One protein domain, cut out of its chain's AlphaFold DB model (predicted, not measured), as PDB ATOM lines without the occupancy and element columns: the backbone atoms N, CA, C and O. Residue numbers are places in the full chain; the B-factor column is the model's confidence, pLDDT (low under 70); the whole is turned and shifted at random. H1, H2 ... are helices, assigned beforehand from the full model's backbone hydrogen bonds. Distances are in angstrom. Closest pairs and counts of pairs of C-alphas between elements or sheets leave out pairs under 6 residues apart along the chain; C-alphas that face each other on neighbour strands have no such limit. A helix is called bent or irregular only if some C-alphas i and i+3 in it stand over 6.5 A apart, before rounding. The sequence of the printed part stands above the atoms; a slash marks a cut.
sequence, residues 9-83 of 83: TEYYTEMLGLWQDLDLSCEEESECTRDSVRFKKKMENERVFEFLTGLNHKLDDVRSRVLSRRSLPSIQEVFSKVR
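Overview. This is residues 9 to 83 of the 83 residues of an uncharacterized protein of Vitis vinifera (UniProt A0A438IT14). Two long helices, H1 and H2, make a hairpin that gapes at its link and closes at the other end, where the short helices H3 and H4 form a head. H3 folds back after H2, and H4 packs on H2 and H3; residues 24 to 39, the link with the helix ends beside it, stick out. The printed part has 75 residues with four named helices, H1, H2, H3, H4 in chain order, and no named strand: all helix. It is only just compact, close to loose, with a radius of gyration of the C-alphas of 13.6 A and spans of 42 by 28 by 16 A.

Arrangement. Start with H1, residues 9 to 27, and H2, residues 35 to 54, a helical hairpin at a shallow tilt of 26 degrees, opposite ways. They only just touch, with 3 pairs of C-alphas within 8 A, through residues 12 to 19 and 47 to 51 alone; the closest C-alphas are those of Tyr 12 and Phe 51, 7.5 A apart. H3, residues 57 to 67, is close to H2 but not clearly touching, C-alphas 52 and 63 being closest at 6.0 A; H1 and H3 are apart. H4, residues 75 to 82, touches H2 at residues 44 to 48 alone, C-alphas 48 and 75 closest at 5.4 A, the same way at a shallow tilt of 21 degrees. H4 also touches H3, C-alphas 62 and 82 closest at 6.9 A, at a steep tilt of 47 degrees. Every O i to N i+4 pair is within hydrogen-bond range in H1, H2 and H4, and 5 of 7 are in H3.

Along the chain. Find C-alpha 9 at (20.595, 39.974, 127.278); from there H1 runs 26.4 A. H2 runs 28.3 A from C-alpha 35 at (15.227, 19.988, 151.798). H3 is irregular, with C-alphas 58 and 61 7.7 A apart. H4 ends at C-alpha 82, (14.070, 44.437, 131.993).

Size, cuts and confidence. The two C-alphas farthest apart, of Cys 32 and Lys 58, are 42.5 A apart. The printed part has no cut; the link H2 to H3 is tight, the other two short. Look for low confidence at residues 27 to 35, under 70.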
ATOM      1  N   THR A   9      20.528  41.335 127.832       97.94
ATOM      2  CA  THR A   9      20.595  39.974 127.278       97.94
ATOM      3  C   THR A   9      21.987  39.362 127.410       97.94
ATOM      4  O   THR A   9      22.097  38.201 127.798       97.94
ATOM      5  N   GLU A  10      23.045  40.127 127.127       98.06
ATOM      6  CA  GLU A  10      24.431  39.659 127.259       98.06
ATOM      7  C   GLU A  10      24.746  39.342 128.725       98.06
ATOM      8  O   GLU A  10      25.155  38.229 129.049       98.06
ATOM      9  N   TYR A  11      24.442  40.284 129.625       98.06
ATOM     10  CA  TYR A  11      24.630  40.104 131.063       98.06
ATOM     11  C   TYR A  11      23.844  38.901 131.610       98.06
ATOM     12  O   TYR A  11      24.385  38.090 132.357       98.06
ATOM     13  N   TYR A  12      22.577  38.752 131.214       97.94
ATOM     14  CA  TYR A  12      21.743  37.623 131.622       97.94
ATOM     15  C   TYR A  12      22.301  36.277 131.141       97.94
ATOM     16  O   TYR A  12      22.297  35.311 131.898       97.94
ATOM     17  N   THR A  13      22.802  36.218 129.905       97.75
ATOM     18  CA  THR A  13      23.362  34.989 129.324       97.75
ATOM     19  C   THR A  13      24.634  34.560 130.053       97.75
ATOM     20  O   THR A  13      24.796  33.379 130.350       97.75
ATOM     21  N   GLU A  14      25.502  35.510 130.406       97.31
ATOM     22  CA  GLU A  14      26.719  35.230 131.178       97.31
ATOM     23  C   GLU A  14      26.388  34.697 132.582       97.31
ATOM     24  O   GLU A  14      26.932  33.682 133.011       97.31
ATOM     25  N   MET A  15      25.436  35.334 133.275       97.06
ATOM     26  CA  MET A  15      24.957  34.874 134.586       97.06
ATOM     27  C   MET A  15      24.342  33.470 134.502       97.06
ATOM     28  O   MET A  15      24.594  32.635 135.368       97.06
ATOM     29  N   LEU A  16      23.561  33.195 133.450       95.88
ATOM     30  CA  LEU A  16      22.950  31.885 133.233       95.88
ATOM     31  C   LEU A  16      24.005  30.787 133.068       95.88
ATOM     32  O   LEU A  16      23.842  29.729 133.668       95.88
ATOM     33  N   GLY A  17      25.081  31.048 132.319       96.31
ATOM     34  CA  GLY A  17      26.192  30.106 132.165       96.31
ATOM     35  C   GLY A  17      26.855  29.767 133.503       96.31
ATOM     36  O   GLY A  17      26.947  28.600 133.866       96.31
ATOM     37  N   LEU A  18      27.199  30.784 134.302       94.94
ATOM     38  CA  LEU A  18      27.805  30.575 135.625       94.94
ATOM     39  C   LEU A  18      26.906  29.758 136.562       94.94
ATOM     40  O   LEU A  18      27.373  28.901 137.308       94.94
ATOM     41  N   TRP A  19      25.603  30.026 136.544       94.75
ATOM     42  CA  TRP A  19      24.656  29.291 137.373       94.75
ATOM     43  C   TRP A  19      24.418  27.859 136.903       94.75
ATOM     44  O   TRP A  19      24.108  27.027 137.752       94.75
ATOM     45  N   GLN A  20      24.537  27.584 135.600       92.31
ATOM     46  CA  GLN A  20      24.488  26.229 135.049       92.31
ATOM     47  C   GLN A  20      25.711  25.421 135.482       92.31
ATOM     48  O   GLN A  20      25.551  24.292 135.936       92.31
ATOM     49  N   ASP A  21      26.903  26.015 135.433       91.44
ATOM     50  CA  ASP A  21      28.128  25.371 135.919       91.44
ATOM     51  C   ASP A  21      28.028  25.044 137.421       91.44
ATOM     52  O   ASP A  21      28.384  23.947 137.858       91.44
ATOM     53  N   LEU A  22      27.466  25.965 138.216       88.88
ATOM     54  CA  LEU A  22      27.193  25.731 139.637       88.88
ATOM     55  C   LEU A  22      26.136  24.644 139.864       88.88
ATOM     56  O   LEU A  22      26.304  23.825 140.767       88.88
ATOM     57  N   ASP A  23      25.068  24.615 139.063       87.50
ATOM     58  CA  ASP A  23      24.037  23.577 139.161       87.50
ATOM     59  C   ASP A  23      24.632  22.189 138.915       87.50
ATOM     60  O   ASP A  23      24.384  21.287 139.710       87.50
ATOM     61  N   LEU A  24      25.478  22.037 137.891       85.25
ATOM     62  CA  LEU A  24      26.167  20.776 137.603       85.25
ATOM     63  C   LEU A  24      27.019  20.310 138.793       85.25
ATOM     64  O   LEU A  24      26.963  19.140 139.158       85.25
ATOM     65  N   SER A  25      27.735  21.229 139.452       77.56
ATOM     66  CA  SER A  25      28.523  20.899 140.651       77.56
ATOM     67  C   SER A  25      27.669  20.536 141.875       77.56
ATOM     68  O   SER A  25      28.075  19.720 142.694       77.56
ATOM     69  N   CYS A  26      26.472  21.119 142.008       72.00
ATOM     70  CA  CYS A  26      25.556  20.833 143.115       72.00
ATOM     71  C   CYS A  26      24.765  19.534 142.912       72.00
ATOM     72  O   CYS A  26      24.409  18.879 143.892       72.00
ATOM     73  N   GLU A  27      24.451  19.162 141.667       67.00
ATOM     74  CA  GLU A  27      23.746  17.912 141.365       67.00
ATOM     75  C   GLU A  27      24.596  16.678 141.689       67.00
ATOM     76  O   GLU A  27      24.038  15.679 142.142       67.00
ATOM     77  N   GLU A  28      25.926  16.767 141.576       58.81
ATOM     78  CA  GLU A  28      26.850  15.704 142.000       58.81
ATOM     79  C   GLU A  28      26.833  15.453 143.525       58.81
ATOM     80  O   GLU A  28      27.121  14.340 143.964       58.81
ATOM     81  N   GLU A  29      26.453  16.446 144.343       57.38
ATOM     82  CA  GLU A  29      26.442  16.348 145.815       57.38
ATOM     83  C   GLU A  29      25.046  16.110 146.428       57.38
ATOM     84  O   GLU A  29      24.928  15.720 147.592       57.38
ATOM     85  N   SER A  30      23.966  16.345 145.675       60.12
ATOM     86  CA  SER A  30      22.594  16.448 146.196       60.12
ATOM     87  C   SER A  30      21.711  15.237 145.845       60.12
ATOM     88  O   SER A  30      20.595  15.389 145.330       60.12
ATOM     89  N   GLU A  31      22.128  14.021 146.186       54.81
ATOM     90  CA  GLU A  31      21.184  12.903 146.270       54.81
ATOM     91  C   GLU A  31      20.499  12.889 147.649       54.81
ATOM     92  O   GLU A  31      21.132  12.670 148.677       54.81
ATOM     93  N   CYS A  32      19.166  13.056 147.650       56.56
ATOM     94  CA  CYS A  32      18.233  12.737 148.745       56.56
ATOM     95  C   CYS A  32      17.977  13.815 149.826       56.56
ATOM     96  O   CYS A  32      18.695  13.887 150.816       56.56
ATOM     97  N   THR A  33      16.870  14.581 149.706       57.41
ATOM     98  CA  THR A  33      15.889  14.890 150.792       57.41
ATOM     99  C   THR A  33      14.860  15.969 150.402       57.41
ATOM    100  O   THR A  33      15.010  16.706 149.428       57.41
ATOM    101  N   ARG A  34      13.790  16.083 151.207       55.06
ATOM    102  CA  ARG A  34      12.731  17.117 151.176       55.06
ATOM    103  C   ARG A  34      13.268  18.560 151.279       55.06
ATOM    104  O   ARG A  34      12.589  19.497 150.858       55.06
ATOM    105  N   ASP A  35      14.494  18.721 151.772       66.75
ATOM    106  CA  ASP A  35      15.227  19.988 151.798       66.75
ATOM    107  C   ASP A  35      15.632  20.477 150.401       66.75
ATOM    108  O   ASP A  35      15.770  21.684 150.204       66.75
ATOM    109  N   SER A  36      15.690  19.592 149.398       77.38
ATOM    110  CA  SER A  36      16.027  19.946 148.012       77.38
ATOM    111  C   SER A  36      15.083  20.985 147.400       77.38
ATOM    112  O   SER A  36      15.538  21.891 146.712       77.38
ATOM    113  N   VAL A  37      13.773  20.933 147.673       82.44
ATOM    114  CA  VAL A  37      12.811  21.910 147.119       82.44
ATOM    115  C   VAL A  37      13.010  23.290 147.744       82.44
ATOM    116  O   VAL A  37      13.040  24.300 147.040       82.44
ATOM    117  N   ARG A  38      13.170  23.347 149.072       84.81
ATOM    118  CA  ARG A  38      13.428  24.606 149.785       84.81
ATOM    119  C   ARG A  38      14.788  25.183 149.390       84.81
ATOM    120  O   ARG A  38      14.896  26.395 149.219       84.81
ATOM    121  N   PHE A  39      15.786  24.323 149.222       84.44
ATOM    122  CA  PHE A  39      17.120  24.684 148.764       84.44
ATOM    123  C   PHE A  39      17.092  25.241 147.338       84.44
ATOM    124  O   PHE A  39      17.518  26.375 147.133       84.44
ATOM    125  N   LYS A  40      16.466  24.538 146.383       86.62
ATOM    126  CA  LYS A  40      16.273  25.022 145.005       86.62
ATOM    127  C   LYS A  40      15.558  26.372 144.975       86.62
ATOM    128  O   LYS A  40      15.981  27.273 144.258       86.62
ATOM    129  N   LYS A  41      14.526  26.564 145.808       90.19
ATOM    130  CA  LYS A  41      13.837  27.861 145.905       90.19
ATOM    131  C   LYS A  41      14.728  28.965 146.479       90.19
ATOM    132  O   LYS A  41      14.647  30.106 146.031       90.19
ATOM    133  N   LYS A  42      15.569  28.647 147.467       90.56
ATOM    134  CA  LYS A  42      16.550  29.584 148.029       90.56
ATOM    135  C   LYS A  42      17.578  29.991 146.971       90.56
ATOM    136  O   LYS A  42      17.780  31.186 146.798       90.56
ATOM    137  N   MET A  43      18.126  29.032 146.227       91.88
ATOM    138  CA  MET A  43      19.053  29.305 145.126       91.88
ATOM    139  C   MET A  43      18.409  30.163 144.038       91.88
ATOM    140  O   MET A  43      18.986  31.159 143.625       91.88
ATOM    141  N   GLU A  44      17.180  29.854 143.618       93.81
ATOM    142  CA  GLU A  44      16.467  30.676 142.634       93.81
ATOM    143  C   GLU A  44      16.289  32.129 143.117       93.81
ATOM    144  O   GLU A  44      16.522  33.075 142.364       93.81
ATOM    145  N   ASN A  45      15.931  32.325 144.391       95.06
ATOM    146  CA  ASN A  45      15.812  33.660 144.979       95.06
ATOM    147  C   ASN A  45      17.163  34.393 145.041       95.06
ATOM    148  O   ASN A  45      17.214  35.599 144.790       95.06
ATOM    149  N   GLU A  46      18.249  33.685 145.366       94.88
ATOM    150  CA  GLU A  46      19.610  34.234 145.367       94.88
ATOM    151  C   GLU A  46      20.023  34.678 143.959       94.88
ATOM    152  O   GLU A  46      20.499  35.800 143.798       94.88
ATOM    153  N   ARG A  47      19.726  33.877 142.929       96.44
ATOM    154  CA  ARG A  47      19.962  34.225 141.517       96.44
ATOM    155  C   ARG A  47      19.216  35.490 141.104       96.44
ATOM    156  O   ARG A  47      19.787  36.380 140.477       96.44
ATOM    157  N   VAL A  48      17.944  35.604 141.494       97.56
ATOM    158  CA  VAL A  48      17.142  36.816 141.255       97.56
ATOM    159  C   VAL A  48      17.784  38.030 141.917       97.56
ATOM    160  O   VAL A  48      17.893  39.083 141.290       97.56
ATOM    161  N   PHE A  49      18.231  37.897 143.163       96.19
ATOM    162  CA  PHE A  49      18.869  38.995 143.879       96.19
ATOM    163  C   PHE A  49      20.207  39.400 143.246       96.19
ATOM    164  O   PHE A  49      20.457  40.589 143.039       96.19
ATOM    165  N   GLU A  50      21.050  38.432 142.891       96.88
ATOM    166  CA  GLU A  50      22.341  38.678 142.250       96.88
ATOM    167  C   GLU A  50      22.169  39.378 140.894       96.88
ATOM    168  O   GLU A  50      22.809  40.399 140.637       96.88
ATOM    169  N   PHE A  51      21.230  38.906 140.069       97.69
ATOM    170  CA  PHE A  51      20.897  39.557 138.804       97.69
ATOM    171  C   PHE A  51      20.443  40.995 139.017       97.69
ATOM    172  O   PHE A  51      21.007  41.921 138.439       97.69
ATOM    173  N   LEU A  52      19.453  41.198 139.891       97.38
ATOM    174  CA  LEU A  52      18.889  42.513 140.176       97.38
ATOM    175  C   LEU A  52      19.948  43.496 140.680       97.38
ATOM    176  O   LEU A  52      19.976  44.631 140.213       97.38
ATOM    177  N   THR A  53      20.810  43.082 141.610       96.25
ATOM    178  CA  THR A  53      21.872  43.938 142.172       96.25
ATOM    179  C   THR A  53      22.985  44.252 141.175       96.25
ATOM    180  O   THR A  53      23.627  45.298 141.295       96.25
ATOM    181  N   GLY A  54      23.196  43.395 140.175       97.06
ATOM    182  CA  GLY A  54      24.134  43.644 139.088       97.06
ATOM    183  C   GLY A  54      23.585  44.516 137.954       97.06
ATOM    184  O   GLY A  54      24.390  45.034 137.179       97.06
ATOM    185  N   LEU A  55      22.264  44.720 137.852       98.00
ATOM    186  CA  LEU A  55      21.649  45.553 136.806       98.00
ATOM    187  C   LEU A  55      22.145  47.005 136.830       98.00
ATOM    188  O   LEU A  55      22.439  47.574 137.882       98.00
ATOM    189  N   ASN A  56      22.145  47.636 135.657       97.25
ATOM    190  CA  ASN A  56      22.424  49.057 135.494       97.25
ATOM    191  C   ASN A  56      21.422  49.919 136.293       97.25
ATOM    192  O   ASN A  56      20.241  49.580 136.395       97.25
ATOM    193  N   HIS A  57      21.881  51.059 136.822       95.81
ATOM    194  CA  HIS A  57      21.059  51.978 137.622       95.81
ATOM    195  C   HIS A  57      19.823  52.516 136.875       95.81
ATOM    196  O   HIS A  57      18.817  52.871 137.481       95.81
ATOM    197  N   LYS A  58      19.854  52.526 135.537       96.69
ATOM    198  CA  LYS A  58      18.697  52.882 134.697       96.69
ATOM    199  C   LYS A  58      17.486  51.960 134.907       96.69
ATOM    200  O   LYS A  58      16.377  52.326 134.538       96.69
ATOM    201  N   LEU A  59      17.687  50.774 135.486       97.06
ATOM    202  CA  LEU A  59      16.642  49.784 135.767       97.06
ATOM    203  C   LEU A  59      16.202  49.778 137.241       97.06
ATOM    204  O   LEU A  59      15.473  48.871 137.656       97.06
ATOM    205  N   ASP A  60      16.600  50.776 138.037       96.50
ATOM    206  CA  ASP A  60      16.296  50.855 139.473       96.50
ATOM    207  C   ASP A  60      14.789  50.808 139.768       96.50
ATOM    208  O   ASP A  60      14.367  50.134 140.710       96.50
ATOM    209  N   ASP A  61      13.954  51.411 138.919       96.69
ATOM    210  CA  ASP A  61      12.494  51.348 139.057       96.69
ATOM    211  C   ASP A  61      11.946  49.928 138.882       96.69
ATOM    212  O   ASP A  61      10.969  49.533 139.527       96.69
ATOM    213  N   VAL A  62      12.531  49.145 137.972       95.75
ATOM    214  CA  VAL A  62      12.148  47.738 137.788       95.75
ATOM    215  C   VAL A  62      12.638  46.922 138.981       95.75
ATOM    216  O   VAL A  62      11.861  46.147 139.542       95.75
ATOM    217  N   ARG A  63      13.877  47.163 139.437       96.75
ATOM    218  CA  ARG A  63      14.454  46.525 140.628       96.75
ATOM    219  C   ARG A  63      13.585  46.745 141.865       96.75
ATOM    220  O   ARG A  63      13.199  45.780 142.518       96.75
ATOM    221  N   SER A  64      13.224  47.995 142.147       96.31
ATOM    222  CA  SER A  64      12.387  48.379 143.288       96.31
ATOM    223  C   SER A  64      11.018  47.692 143.249       96.31
ATOM    224  O   SER A  64      10.587  47.085 144.234       96.31
ATOM    225  N   ARG A  65      10.357  47.685 142.081       96.19
ATOM    226  CA  ARG A  65       9.060  47.012 141.900       96.19
ATOM    227  C   ARG A  65       9.134  45.505 142.117       96.19
ATOM    228  O   ARG A  65       8.209  44.938 142.694       96.19
ATOM    229  N   VAL A  66      10.201  44.850 141.661       95.94
ATOM    230  CA  VAL A  66      10.394  43.408 141.863       95.94
ATOM    231  C   VAL A  66      10.649  43.088 143.337       95.94
ATOM    232  O   VAL A  66      10.000  42.190 143.872       95.94
ATOM    233  N   LEU A  67      11.526  43.846 144.002       93.75
ATOM    234  CA  LEU A  67      11.862  43.645 145.416       93.75
ATOM    235  C   LEU A  67      10.702  43.970 146.369       93.75
ATOM    236  O   LEU A  67      10.643  43.430 147.467       93.75
ATOM    237  N   SER A  68       9.751  44.800 145.939       95.06
ATOM    238  CA  SER A  68       8.548  45.129 146.716       95.06
ATOM    239  C   SER A  68       7.476  44.024 146.702       95.06
ATOM    240  O   SER A  68       6.450  44.148 147.374       95.06
ATOM    241  N   ARG A  69       7.649  42.947 145.921       93.50
ATOM    242  CA  ARG A  69       6.677  41.840 145.864       93.50
ATOM    243  C   ARG A  69       6.781  40.962 147.114       93.50
ATOM    244  O   ARG A  69       7.866  40.716 147.622       93.50
ATOM    245  N   ARG A  70       5.648  40.392 147.552       91.31
ATOM    246  CA  ARG A  70       5.611  39.420 148.668       91.31
ATOM    247  C   ARG A  70       6.462  38.174 148.410       91.31
ATOM    248  O   ARG A  70       6.989  37.590 149.349       91.31
ATOM    249  N   SER A  71       6.558  37.761 147.152       91.19
ATOM    250  CA  SER A  71       7.397  36.656 146.699       91.19
ATOM    251  C   SER A  71       8.168  37.087 145.461       91.19
ATOM    252  O   SER A  71       7.601  37.723 144.563       91.19
ATOM    253  N   LEU A  72       9.446  36.714 145.401       94.44
ATOM    254  CA  LEU A  72      10.263  36.992 144.230       94.44
ATOM    255  C   LEU A  72       9.720  36.216 143.013       94.44
ATOM    256  O   LEU A  72       9.358  35.043 143.161       94.44
ATOM    257  N   PRO A  73       9.612  36.869 141.838       95.62
ATOM    258  CA  PRO A  73       9.332  36.181 140.581       95.62
ATOM    259  C   PRO A  73      10.462  35.208 140.232       95.62
ATOM    260  O   PRO A  73      11.546  35.289 140.811       95.62
ATOM    261  N   SER A  74      10.237  34.344 139.245       95.81
ATOM    262  CA  SER A  74      11.332  33.572 138.657       95.81
ATOM    263  C   SER A  74      12.326  34.487 137.942       95.81
ATOM    264  O   SER A  74      12.001  35.605 137.523       95.81
ATOM    265  N   ILE A  75      13.545  33.996 137.736       96.06
ATOM    266  CA  ILE A  75      14.560  34.758 137.008       96.06
ATOM    267  C   ILE A  75      14.119  35.103 135.572       96.06
ATOM    268  O   ILE A  75      14.373  36.207 135.095       96.06
ATOM    269  N   GLN A  76      13.371  34.214 134.911       96.69
ATOM    270  CA  GLN A  76      12.845  34.433 133.559       96.69
ATOM    271  C   GLN A  76      11.775  35.533 133.522       96.69
ATOM    272  O   GLN A  76      11.748  36.354 132.599       96.69
ATOM    273  N   GLU A  77      10.906  35.586 134.536       97.12
ATOM    274  CA  GLU A  77       9.925  36.664 134.685       97.12
ATOM    275  C   GLU A  77      10.610  38.011 134.938       97.12
ATOM    276  O   GLU A  77      10.165  39.034 134.419       97.12
ATOM    277  N   VAL A  78      11.684  38.028 135.737       97.25
ATOM    278  CA  VAL A  78      12.472  39.245 135.977       97.25
ATOM    279  C   VAL A  78      13.149  39.697 134.690       97.25
ATOM    280  O   VAL A  78      13.004  40.861 134.328       97.25
ATOM    281  N   PHE A  79      13.817  38.791 133.971       97.56
ATOM    282  CA  PHE A  79      14.477  39.087 132.698       97.56
ATOM    283  C   PHE A  79      13.502  39.686 131.674       97.56
ATOM    284  O   PHE A  79      13.794  40.706 131.054       97.56
ATOM    285  N   SER A  80      12.292  39.133 131.581       97.06
ATOM    286  CA  SER A  80      11.243  39.622 130.675       97.06
ATOM    287  C   SER A  80      10.723  41.030 131.015       97.06
ATOM    288  O   SER A  80      10.059  41.640 130.188       97.06
ATOM    289  N   LYS A  81      10.975  41.547 132.228       95.69
ATOM    290  CA  LYS A  81      10.590  42.912 132.646       95.69
ATOM    291  C   LYS A  81      11.663  43.965 132.370       95.69
ATOM    292  O   LYS A  81      11.356  45.151 132.455       95.69
ATOM    293  N   VAL A  82      12.911  43.543 132.167       94.75
ATOM    294  CA  VAL A  82      14.070  44.437 131.993       94.75
ATOM    295  C   VAL A  82      14.615  44.450 130.564       94.75
ATOM    296  O   VAL A  82      15.441  45.304 130.253       94.75
ATOM    297  N   ARG A  83      14.171  43.508 129.728       89.06
ATOM    298  CA  ARG A  83      14.381  43.484 128.279       89.06
ATOM    299  C   ARG A  83      13.265  44.253 127.576       89.06
ATOM    300  O   ARG A  83      13.592  44.942 126.589       89.06
TER     301      ARG A  83